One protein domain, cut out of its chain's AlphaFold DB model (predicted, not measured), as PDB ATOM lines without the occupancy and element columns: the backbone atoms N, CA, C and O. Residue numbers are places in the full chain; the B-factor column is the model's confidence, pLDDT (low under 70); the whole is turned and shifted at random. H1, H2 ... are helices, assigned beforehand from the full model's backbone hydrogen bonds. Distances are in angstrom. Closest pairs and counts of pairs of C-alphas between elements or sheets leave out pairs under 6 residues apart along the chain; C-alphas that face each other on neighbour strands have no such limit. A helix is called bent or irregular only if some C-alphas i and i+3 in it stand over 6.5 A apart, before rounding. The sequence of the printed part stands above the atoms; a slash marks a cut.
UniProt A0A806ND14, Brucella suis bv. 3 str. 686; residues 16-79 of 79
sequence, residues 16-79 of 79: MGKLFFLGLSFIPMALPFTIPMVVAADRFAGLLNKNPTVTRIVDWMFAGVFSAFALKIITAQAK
ATOM      1  N   MET A  16     151.828 116.509 124.907       86.50
ATOM      2  CA  MET A  16     152.764 116.423 123.776       86.50
ATOM      3  C   MET A  16     153.166 117.810 123.254       86.50
ATOM      4  O   MET A  16     154.351 118.075 123.055       86.50
ATOM      5  N   GLY A  17     152.198 118.717 123.085       89.88
ATOM      6  CA  GLY A  17     152.459 120.085 122.630       89.88
ATOM      7  C   GLY A  17     153.306 120.876 123.627       89.88
ATOM      8  O   GLY A  17     154.237 121.574 123.229       89.88
ATOM      9  N   LYS A  18     153.053 120.705 124.933       89.38
ATOM     10  CA  LYS A  18     153.864 121.323 125.993       89.38
ATOM     11  C   LYS A  18     155.305 120.836 125.971       89.38
ATOM     12  O   LYS A  18     156.210 121.659 126.045       89.38
ATOM     13  N   LEU A  19     155.528 119.528 125.843       89.94
ATOM     14  CA  LEU A  19     156.878 118.964 125.762       89.94
ATOM     15  C   LEU A  19     157.628 119.466 124.524       89.94
ATOM     16  O   LEU A  19     158.798 119.824 124.631       89.94
ATOM     17  N   PHE A  20     156.952 119.549 123.378       92.56
ATOM     18  CA  PHE A  20     157.545 120.072 122.149       92.56
ATOM     19  C   PHE A  20     157.929 121.551 122.286       92.56
ATOM     20  O   PHE A  20     159.054 121.936 121.973       92.56
ATOM     21  N   PHE A  21     157.028 122.371 122.831       92.81
ATOM     22  CA  PHE A  21     157.288 123.786 123.083       92.81
ATOM     23  C   PHE A  21     158.416 124.001 124.101       92.81
ATOM     24  O   PHE A  21     159.330 124.785 123.851       92.81
ATOM     25  N   LEU A  22     158.388 123.292 125.234       91.50
ATOM     26  CA  LEU A  22     159.422 123.358 126.271       91.50
ATOM     27  C   LEU A  22     160.786 122.913 125.732       91.50
ATOM     28  O   LEU A  22     161.779 123.598 125.953       91.50
ATOM     29  N   GLY A  23     160.838 121.810 124.984       91.06
ATOM     30  CA  GLY A  23     162.074 121.330 124.368       91.06
ATOM     31  C   GLY A  23     162.647 122.325 123.360       91.06
ATOM     32  O   GLY A  23     163.824 122.669 123.441       91.06
ATOM     33  N   LEU A  24     161.819 122.834 122.441       96.44
ATOM     34  CA  LEU A  24     162.281 123.776 121.420       96.44
ATOM     35  C   LEU A  24     162.667 125.138 121.993       96.44
ATOM     36  O   LEU A  24     163.667 125.698 121.559       96.44
ATOM     37  N   SER A  25     161.910 125.669 122.955       95.06
ATOM     38  CA  SER A  25     162.233 126.946 123.609       95.06
ATOM     39  C   SER A  25     163.482 126.858 124.485       95.06
ATOM     40  O   SER A  25     164.227 127.835 124.593       95.06
ATOM     41  N   PHE A  26     163.765 125.684 125.056       94.31
ATOM     42  CA  PHE A  26     164.973 125.462 125.840       94.31
ATOM     43  C   PHE A  26     166.247 125.585 125.000       94.31
ATOM     44  O   PHE A  26     167.241 126.098 125.501       94.31
ATOM     45  N   ILE A  27     166.233 125.183 123.725       96.00
ATOM     46  CA  ILE A  27     167.418 125.240 122.851       96.00
ATOM     47  C   ILE A  27     168.002 126.665 122.766       96.00
ATOM     48  O   ILE A  27     169.130 126.856 123.224       96.00
ATOM     49  N   PRO A  28     167.292 127.688 122.249       97.56
ATOM     50  CA  PRO A  28     167.835 129.041 122.163       97.56
ATOM     51  C   PRO A  28     168.089 129.658 123.540       97.56
ATOM     52  O   PRO A  28     168.958 130.513 123.656       97.56
ATOM     53  N   MET A  29     167.378 129.223 124.583       97.06
ATOM     54  CA  MET A  29     167.629 129.675 125.951       97.06
ATOM     55  C   MET A  29     168.939 129.106 126.517       97.06
ATOM     56  O   MET A  29     169.653 129.808 127.228       97.06
ATOM     57  N   ALA A  30     169.279 127.860 126.182       97.19
ATOM     58  CA  ALA A  30     170.481 127.180 126.649       97.19
ATOM     59  C   ALA A  30     171.733 127.582 125.857       97.19
ATOM     60  O   ALA A  30     172.823 127.627 126.429       97.19
ATOM     61  N   LEU A  31     171.597 127.886 124.561       97.81
ATOM     62  CA  LEU A  31     172.722 128.211 123.675       97.81
ATOM     63  C   LEU A  31     173.638 129.340 124.201       97.81
ATOM     64  O   LEU A  31     174.851 129.135 124.207       97.81
ATOM     65  N   PRO A  32     173.133 130.481 124.715       97.62
ATOM     66  CA  PRO A  32     173.971 131.538 125.289       97.62
ATOM     67  C   PRO A  32     174.847 131.094 126.462       97.62
ATOM     68  O   PRO A  32     175.848 131.745 126.740       97.62
ATOM     69  N   PHE A  33     174.493 130.004 127.145       97.75
ATOM     70  CA  PHE A  33     175.266 129.464 128.266       97.75
ATOM     71  C   PHE A  33     176.186 128.327 127.823       97.75
ATOM     72  O   PHE A  33     177.355 128.278 128.211       97.75
ATOM     73  N   THR A  34     175.684 127.422 126.983       97.69
ATOM     74  CA  THR A  34     176.450 126.256 126.535       97.69
ATOM     75  C   THR A  34     177.540 126.634 125.541       97.69
ATOM     76  O   THR A  34     178.629 126.069 125.615       97.69
ATOM     77  N   ILE A  35     177.315 127.626 124.671       98.25
ATOM     78  CA  ILE A  35     178.328 128.079 123.709       98.25
ATOM     79  C   ILE A  35     179.582 128.608 124.431       98.25
ATOM     80  O   ILE A  35     180.663 128.070 124.179       98.25
ATOM     81  N   PRO A  36     179.504 129.587 125.360       98.06
ATOM     82  CA  PRO A  36     180.684 130.040 126.094       98.06
ATOM     83  C   PRO A  36     181.345 128.933 126.912       98.06
ATOM     84  O   PRO A  36     182.571 128.875 126.964       98.06
ATOM     85  N   MET A  37     180.554 128.040 127.518       98.19
ATOM     86  CA  MET A  37     181.080 126.902 128.275       98.19
ATOM     87  C   MET A  37     181.931 125.984 127.387       98.19
ATOM     88  O   MET A  37     183.047 125.634 127.765       98.19
ATOM     89  N   VAL A  38     181.439 125.633 126.195       97.75
ATOM     90  CA  VAL A  38     182.171 124.788 125.238       97.75
ATOM     91  C   VAL A  38     183.436 125.490 124.744       97.75
ATOM     92  O   VAL A  38     184.503 124.880 124.725       97.75
ATOM     93  N   VAL A  39     183.360 126.784 124.419       98.12
ATOM     94  CA  VAL A  39     184.536 127.569 124.001       98.12
ATOM     95  C   VAL A  39     185.581 127.658 125.120       98.12
ATOM     96  O   VAL A  39     186.780 127.555 124.862       98.12
ATOM     97  N   ALA A  40     185.153 127.836 126.371       97.38
ATOM     98  CA  ALA A  40     186.053 127.847 127.519       97.38
ATOM     99  C   ALA A  40     186.718 126.478 127.732       97.38
ATOM    100  O   ALA A  40     187.923 126.422 127.976       97.38
ATOM    101  N   ALA A  41     185.957 125.388 127.590       96.94
ATOM    102  CA  ALA A  41     186.471 124.026 127.703       96.94
ATOM    103  C   ALA A  41     187.520 123.716 126.623       96.94
ATOM    104  O   ALA A  41     188.582 123.186 126.946       96.94
ATOM    105  N   ASP A  42     187.268 124.109 125.373       96.94
ATOM    106  CA  ASP A  42     188.227 123.951 124.272       96.94
ATOM    107  C   ASP A  42     189.532 124.716 124.541       96.94
ATOM    108  O   ASP A  42     190.630 124.158 124.468       96.94
ATOM    109  N   ARG A  43     189.429 125.981 124.970       94.62
ATOM    110  CA  ARG A  43     190.606 126.781 125.343       94.62
ATOM    111  C   ARG A  43     191.384 126.168 126.500       94.62
ATOM    112  O   ARG A  43     192.613 126.166 126.464       94.62
ATOM    113  N   PHE A  44     190.688 125.658 127.513       93.75
ATOM    114  CA  PHE A  44     191.316 124.995 128.651       93.75
ATOM    115  C   PHE A  44     192.049 123.719 128.222       93.75
ATOM    116  O   PHE A  44     193.221 123.548 128.556       93.75
ATOM    117  N   ALA A  45     191.416 122.873 127.405       93.75
ATOM    118  CA  ALA A  45     192.043 121.676 126.851       93.75
ATOM    119  C   ALA A  45     193.281 122.021 126.006       93.75
ATOM    120  O   ALA A  45     194.342 121.410 126.156       93.75
ATOM    121  N   GLY A  46     193.185 123.053 125.166       94.31
ATOM    122  CA  GLY A  46     194.319 123.563 124.400       94.31
ATOM    123  C   GLY A  46     195.458 124.072 125.288       94.31
ATOM    124  O   GLY A  46     196.628 123.870 124.963       94.31
ATOM    125  N   LEU A  47     195.140 124.705 126.415       92.81
ATOM    126  CA  LEU A  47     196.119 125.221 127.369       92.81
ATOM    127  C   LEU A  47     196.840 124.093 128.128       92.81
ATOM    128  O   LEU A  47     198.060 124.170 128.278       92.81
ATOM    129  N   LEU A  48     196.132 123.028 128.518       91.88
ATOM    130  CA  LEU A  48     196.738 121.819 129.097       91.88
ATOM    131  C   LEU A  48     197.691 121.136 128.107       91.88
ATOM    132  O   LEU A  48     198.818 120.797 128.460       91.88
ATOM    133  N   ASN A  49     197.274 120.987 126.847       91.50
ATOM    134  CA  ASN A  49     198.108 120.353 125.823       91.50
ATOM    135  C   ASN A  49     199.359 121.174 125.478       91.50
ATOM    136  O   ASN A  49     200.402 120.608 125.156       91.50
ATOM    137  N   LYS A  50     199.271 122.509 125.527       93.12
ATOM    138  CA  LYS A  50     200.386 123.401 125.170       93.12
ATOM    139  C   LYS A  50     201.384 123.619 126.303       93.12
ATOM    140  O   LYS A  50     202.551 123.877 126.015       93.12
ATOM    141  N   ASN A  51     200.948 123.579 127.563       92.06
ATOM    142  CA  ASN A  51     201.800 123.915 128.701       92.06
ATOM    143  C   ASN A  51     201.864 122.772 129.731       92.06
ATOM    144  O   ASN A  51     200.944 122.631 130.542       92.06
ATOM    145  N   PRO A  52     202.983 122.023 129.797       91.31
ATOM    146  CA  PRO A  52     203.130 120.910 130.734       91.31
ATOM    147  C   PRO A  52     203.076 121.350 132.203       91.31
ATOM    148  O   PRO A  52     202.745 120.551 133.074       91.31
ATOM    149  N   THR A  53     203.374 122.617 132.503       93.69
ATOM    150  CA  THR A  53     203.272 123.152 133.865       93.69
ATOM    151  C   THR A  53     201.826 123.205 134.341       93.69
ATOM    152  O   THR A  53     201.563 122.927 135.506       93.69
ATOM    153  N   VAL A  54     200.874 123.512 133.455       92.25
ATOM    154  CA  VAL A  54     199.459 123.580 133.845       92.25
ATOM    155  C   VAL A  54     198.920 122.185 134.119       92.25
ATOM    156  O   VAL A  54     198.255 121.979 135.130       92.25
ATOM    157  N   THR A  55     199.281 121.216 133.281       92.69
ATOM    158  CA  THR A  55     198.967 119.803 133.518       92.69
ATOM    159  C   THR A  55     199.502 119.343 134.874       92.69
ATOM    160  O   THR A  55     198.747 118.801 135.671       92.69
ATOM    161  N   ARG A  56     200.752 119.686 135.215       95.25
ATOM    162  CA  ARG A  56     201.330 119.364 136.533       95.25
ATOM    163  C   ARG A  56     200.593 120.016 137.702       95.25
ATOM    164  O   ARG A  56     200.425 119.376 138.732       95.25
ATOM    165  N   ILE A  57     200.151 121.269 137.563       95.94
ATOM    166  CA  ILE A  57     199.339 121.931 138.597       95.94
ATOM    167  C   ILE A  57     198.046 121.144 138.822       95.94
ATOM    168  O   ILE A  57     197.684 120.877 139.967       95.94
ATOM    169  N   VAL A  58     197.373 120.742 137.741       94.31
ATOM    170  CA  VAL A  58     196.156 119.925 137.807       94.31
ATOM    171  C   VAL A  58     196.435 118.579 138.484       94.31
ATOM    172  O   VAL A  58     195.698 118.202 139.398       94.31
ATOM    173  N   ASP A  59     197.529 117.907 138.127       95.06
ATOM    174  CA  ASP A  59     197.948 116.650 138.756       95.06
ATOM    175  C   ASP A  59     198.188 116.818 140.263       95.06
ATOM    176  O   ASP A  59     197.720 116.007 141.065       95.06
ATOM    177  N   TRP A  60     198.863 117.896 140.678       97.06
ATOM    178  CA  TRP A  60     199.090 118.193 142.093       97.06
ATOM    179  C   TRP A  60     197.798 118.495 142.850       97.06
ATOM    180  O   TRP A  60     197.665 118.076 144.000       97.06
ATOM    181  N   MET A  61     196.828 119.169 142.225       96.81
ATOM    182  CA  MET A  61     195.514 119.375 142.842       96.81
ATOM    183  C   MET A  61     194.797 118.045 143.073       96.81
ATOM    184  O   MET A  61     194.300 117.806 144.176       96.81
ATOM    185  N   PHE A  62     194.767 117.167 142.066       96.88
ATOM    186  CA  PHE A  62     194.158 115.846 142.208       96.88
ATOM    187  C   PHE A  62     194.853 115.028 143.293       96.88
ATOM    188  O   PHE A  62     194.175 114.504 144.177       96.88
ATOM    189  N   ALA A  63     196.187 114.977 143.279       97.25
ATOM    190  CA  ALA A  63     196.963 114.304 144.314       97.25
ATOM    191  C   ALA A  63     196.621 114.850 145.709       97.25
ATOM    192  O   ALA A  63     196.334 114.070 146.610       97.25
ATOM    193  N   GLY A  64     196.553 116.175 145.873       97.44
ATOM    194  CA  GLY A  64     196.186 116.810 147.138       97.44
ATOM    195  C   GLY A  64     194.793 116.411 147.631       97.44
ATOM    196  O   GLY A  64     194.642 116.021 148.790       97.44
ATOM    197  N   VAL A  65     193.781 116.448 146.756       97.81
ATOM    198  CA  VAL A  65     192.410 116.044 147.107       97.81
ATOM    199  C   VAL A  65     192.369 114.567 147.494       97.81
ATOM    200  O   VAL A  65     191.844 114.232 148.557       97.81
ATOM    201  N   PHE A  66     192.964 113.680 146.694       96.94
ATOM    202  CA  PHE A  66     192.995 112.249 146.996       96.94
ATOM    203  C   PHE A  66     193.746 111.937 148.290       96.94
ATOM    204  O   PHE A  66     193.257 111.147 149.098       96.94
ATOM    205  N   SER A  67     194.887 112.581 148.538       97.00
ATOM    206  CA  SER A  67     195.626 112.432 149.792       97.00
ATOM    207  C   SER A  67     194.811 112.915 150.992       97.00
ATOM    208  O   SER A  67     194.765 112.221 152.006       97.00
ATOM    209  N   ALA A  68     194.109 114.047 150.882       96.81
ATOM    210  CA  ALA A  68     193.227 114.531 151.945       96.81
ATOM    211  C   ALA A  68     192.083 113.544 152.231       96.81
ATOM    212  O   ALA A  68     191.787 113.251 153.392       96.81
ATOM    213  N   PHE A  69     191.474 112.976 151.185       96.12
ATOM    214  CA  PHE A  69     190.477 111.914 151.335       96.12
ATOM    215  C   PHE A  69     191.062 110.657 151.988       96.12
ATOM    216  O   PHE A  69     190.437 110.112 152.896       96.12
ATOM    217  N   ALA A  70     192.259 110.223 151.594       96.06
ATOM    218  CA  ALA A  70     192.925 109.064 152.184       96.06
ATOM    219  C   ALA A  70     193.195 109.267 153.684       96.06
ATOM    220  O   ALA A  70     192.853 108.409 154.496       96.06
ATOM    221  N   LEU A  71     193.713 110.438 154.070       96.25
ATOM    222  CA  LEU A  71     193.901 110.805 155.475       96.25
ATOM    223  C   LEU A  71     192.573 110.810 156.242       96.25
ATOM    224  O   LEU A  71     192.506 110.310 157.366       96.25
ATOM    225  N   LYS A  72     191.497 111.320 155.635       93.88
ATOM    226  CA  LYS A  72     190.163 111.310 156.247       93.88
ATOM    227  C   LYS A  72     189.635 109.888 156.453       93.88
ATOM    228  O   LYS A  72     189.043 109.616 157.487       93.88
ATOM    229  N   ILE A  73     189.862 108.979 155.506       94.31
ATOM    230  CA  ILE A  73     189.451 107.572 155.633       94.31
ATOM    231  C   ILE A  73     190.222 106.895 156.767       94.31
ATOM    232  O   ILE A  73     189.607 106.262 157.622       94.31
ATOM    233  N   ILE A  74     191.545 107.067 156.809       94.50
ATOM    234  CA  ILE A  74     192.391 106.463 157.847       94.50
ATOM    235  C   ILE A  74     192.005 106.996 159.231       94.50
ATOM    236  O   ILE A  74     191.836 106.217 160.163       94.50
ATOM    237  N   THR A  75     191.803 108.307 159.370       93.56
ATOM    238  CA  THR A  75     191.400 108.911 160.652       93.56
ATOM    239  C   THR A  75     189.967 108.559 161.056       93.56
ATOM    240  O   THR A  75     189.697 108.434 162.246       93.56
ATOM    241  N   ALA A  76     189.056 108.354 160.099       90.31
ATOM    242  CA  ALA A  76     187.695 107.898 160.374       90.31
ATOM    243  C   ALA A  76     187.624 106.419 160.790       90.31
ATOM    244  O   ALA A  76     186.737 106.072 161.557       90.31
ATOM    245  N   GLN A  77     188.531 105.567 160.296       74.06
ATOM    246  CA  GLN A  77     188.646 104.155 160.700       74.06
ATOM    247  C   GLN A  77     189.458 103.956 161.989       74.06
ATOM    248  O   GLN A  77     189.345 102.919 162.632       74.06
ATOM    249  N   ALA A  78     190.291 104.930 162.364       64.06
ATOM    250  CA  ALA A  78     191.060 104.913 163.610       64.06
ATOM    251  C   ALA A  78     190.229 105.297 164.853       64.06
ATOM    252  O   ALA A  78     190.768 105.309 165.961       64.06
ATOM    253  N   LYS A  79     188.946 105.631 164.671       47.44
ATOM    254  CA  LYS A  79     187.966 105.908 165.725       47.44
ATOM    255  C   LYS A  79     186.918 104.802 165.755       47.44
ATOM    256  O   LYS A  79     186.514 104.442 166.881       47.44
TER     257      LYS A  79
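What this domain is: This is residues 16 to 79 of the 79 residues of a protein of Brucella suis bv. 3 str. 686 (UniProt A0A806ND14). Two long helices, H1 and H2, meet near their ends as an open V, close to an L, and from this corner both run far out into free space. The first limb, H1, is bent into two arms, H1a and H1b; the second, H2, is one helix. The printed part has 64 residues with two named helices, H1 then H2, and no named strand; the class is all helix. The whole is extended, with a radius of gyration of the C-alphas of 20.9 A, and its outline is flat, spanning 58 by 40 by 12 A.

How they stand to each other: Begin at Met 16: by its hydrogen bonds H1, residues 16 to 50, was assigned as one helix, but it is bent, with C-alphas 29 and 32 6.6 A apart. Its arms H1a, residues 16 to 29, and H1b, residues 32 to 50, stand at a steep tilt of 51 degrees. Past a tight link of one residue, Asn 51, look for H2, residues 52 to 77. H1b and H2 touch only at the corner by their link, H1b with residues 47 to 49 alone and H2 with residues 54 to 55 alone; the closest C-alphas, of Leu 48 and Thr 55, are 5.3 A apart. Their lines are about perpendicular, at 79 degrees. H1a and H2 are apart. In H2 every O i to N i+4 pair is within hydrogen-bond range, in H1a 9 of 10 and in H1b 14 of 15.

Where its parts are: Find C-alpha 16 at (152.764, 116.423, 123.776); from there H1a runs 20.0 A to C-alpha 29. H1b runs 27.6 A from C-alpha 32 to C-alpha 50 at (200.386, 123.401, 125.170). H2 then runs 37.3 A from C-alpha 52 to C-alpha 77 at (188.646, 104.155, 160.700).

The domain as a whole: The two C-alphas farthest apart, of Gly 17 and Ala 78, are 58.3 A apart. Residues 16 to 43 and 59 to 79 stand free. The printed part has no cut. Its mean pLDDT is 93.3; look to residues 78 to 79 for values under 70.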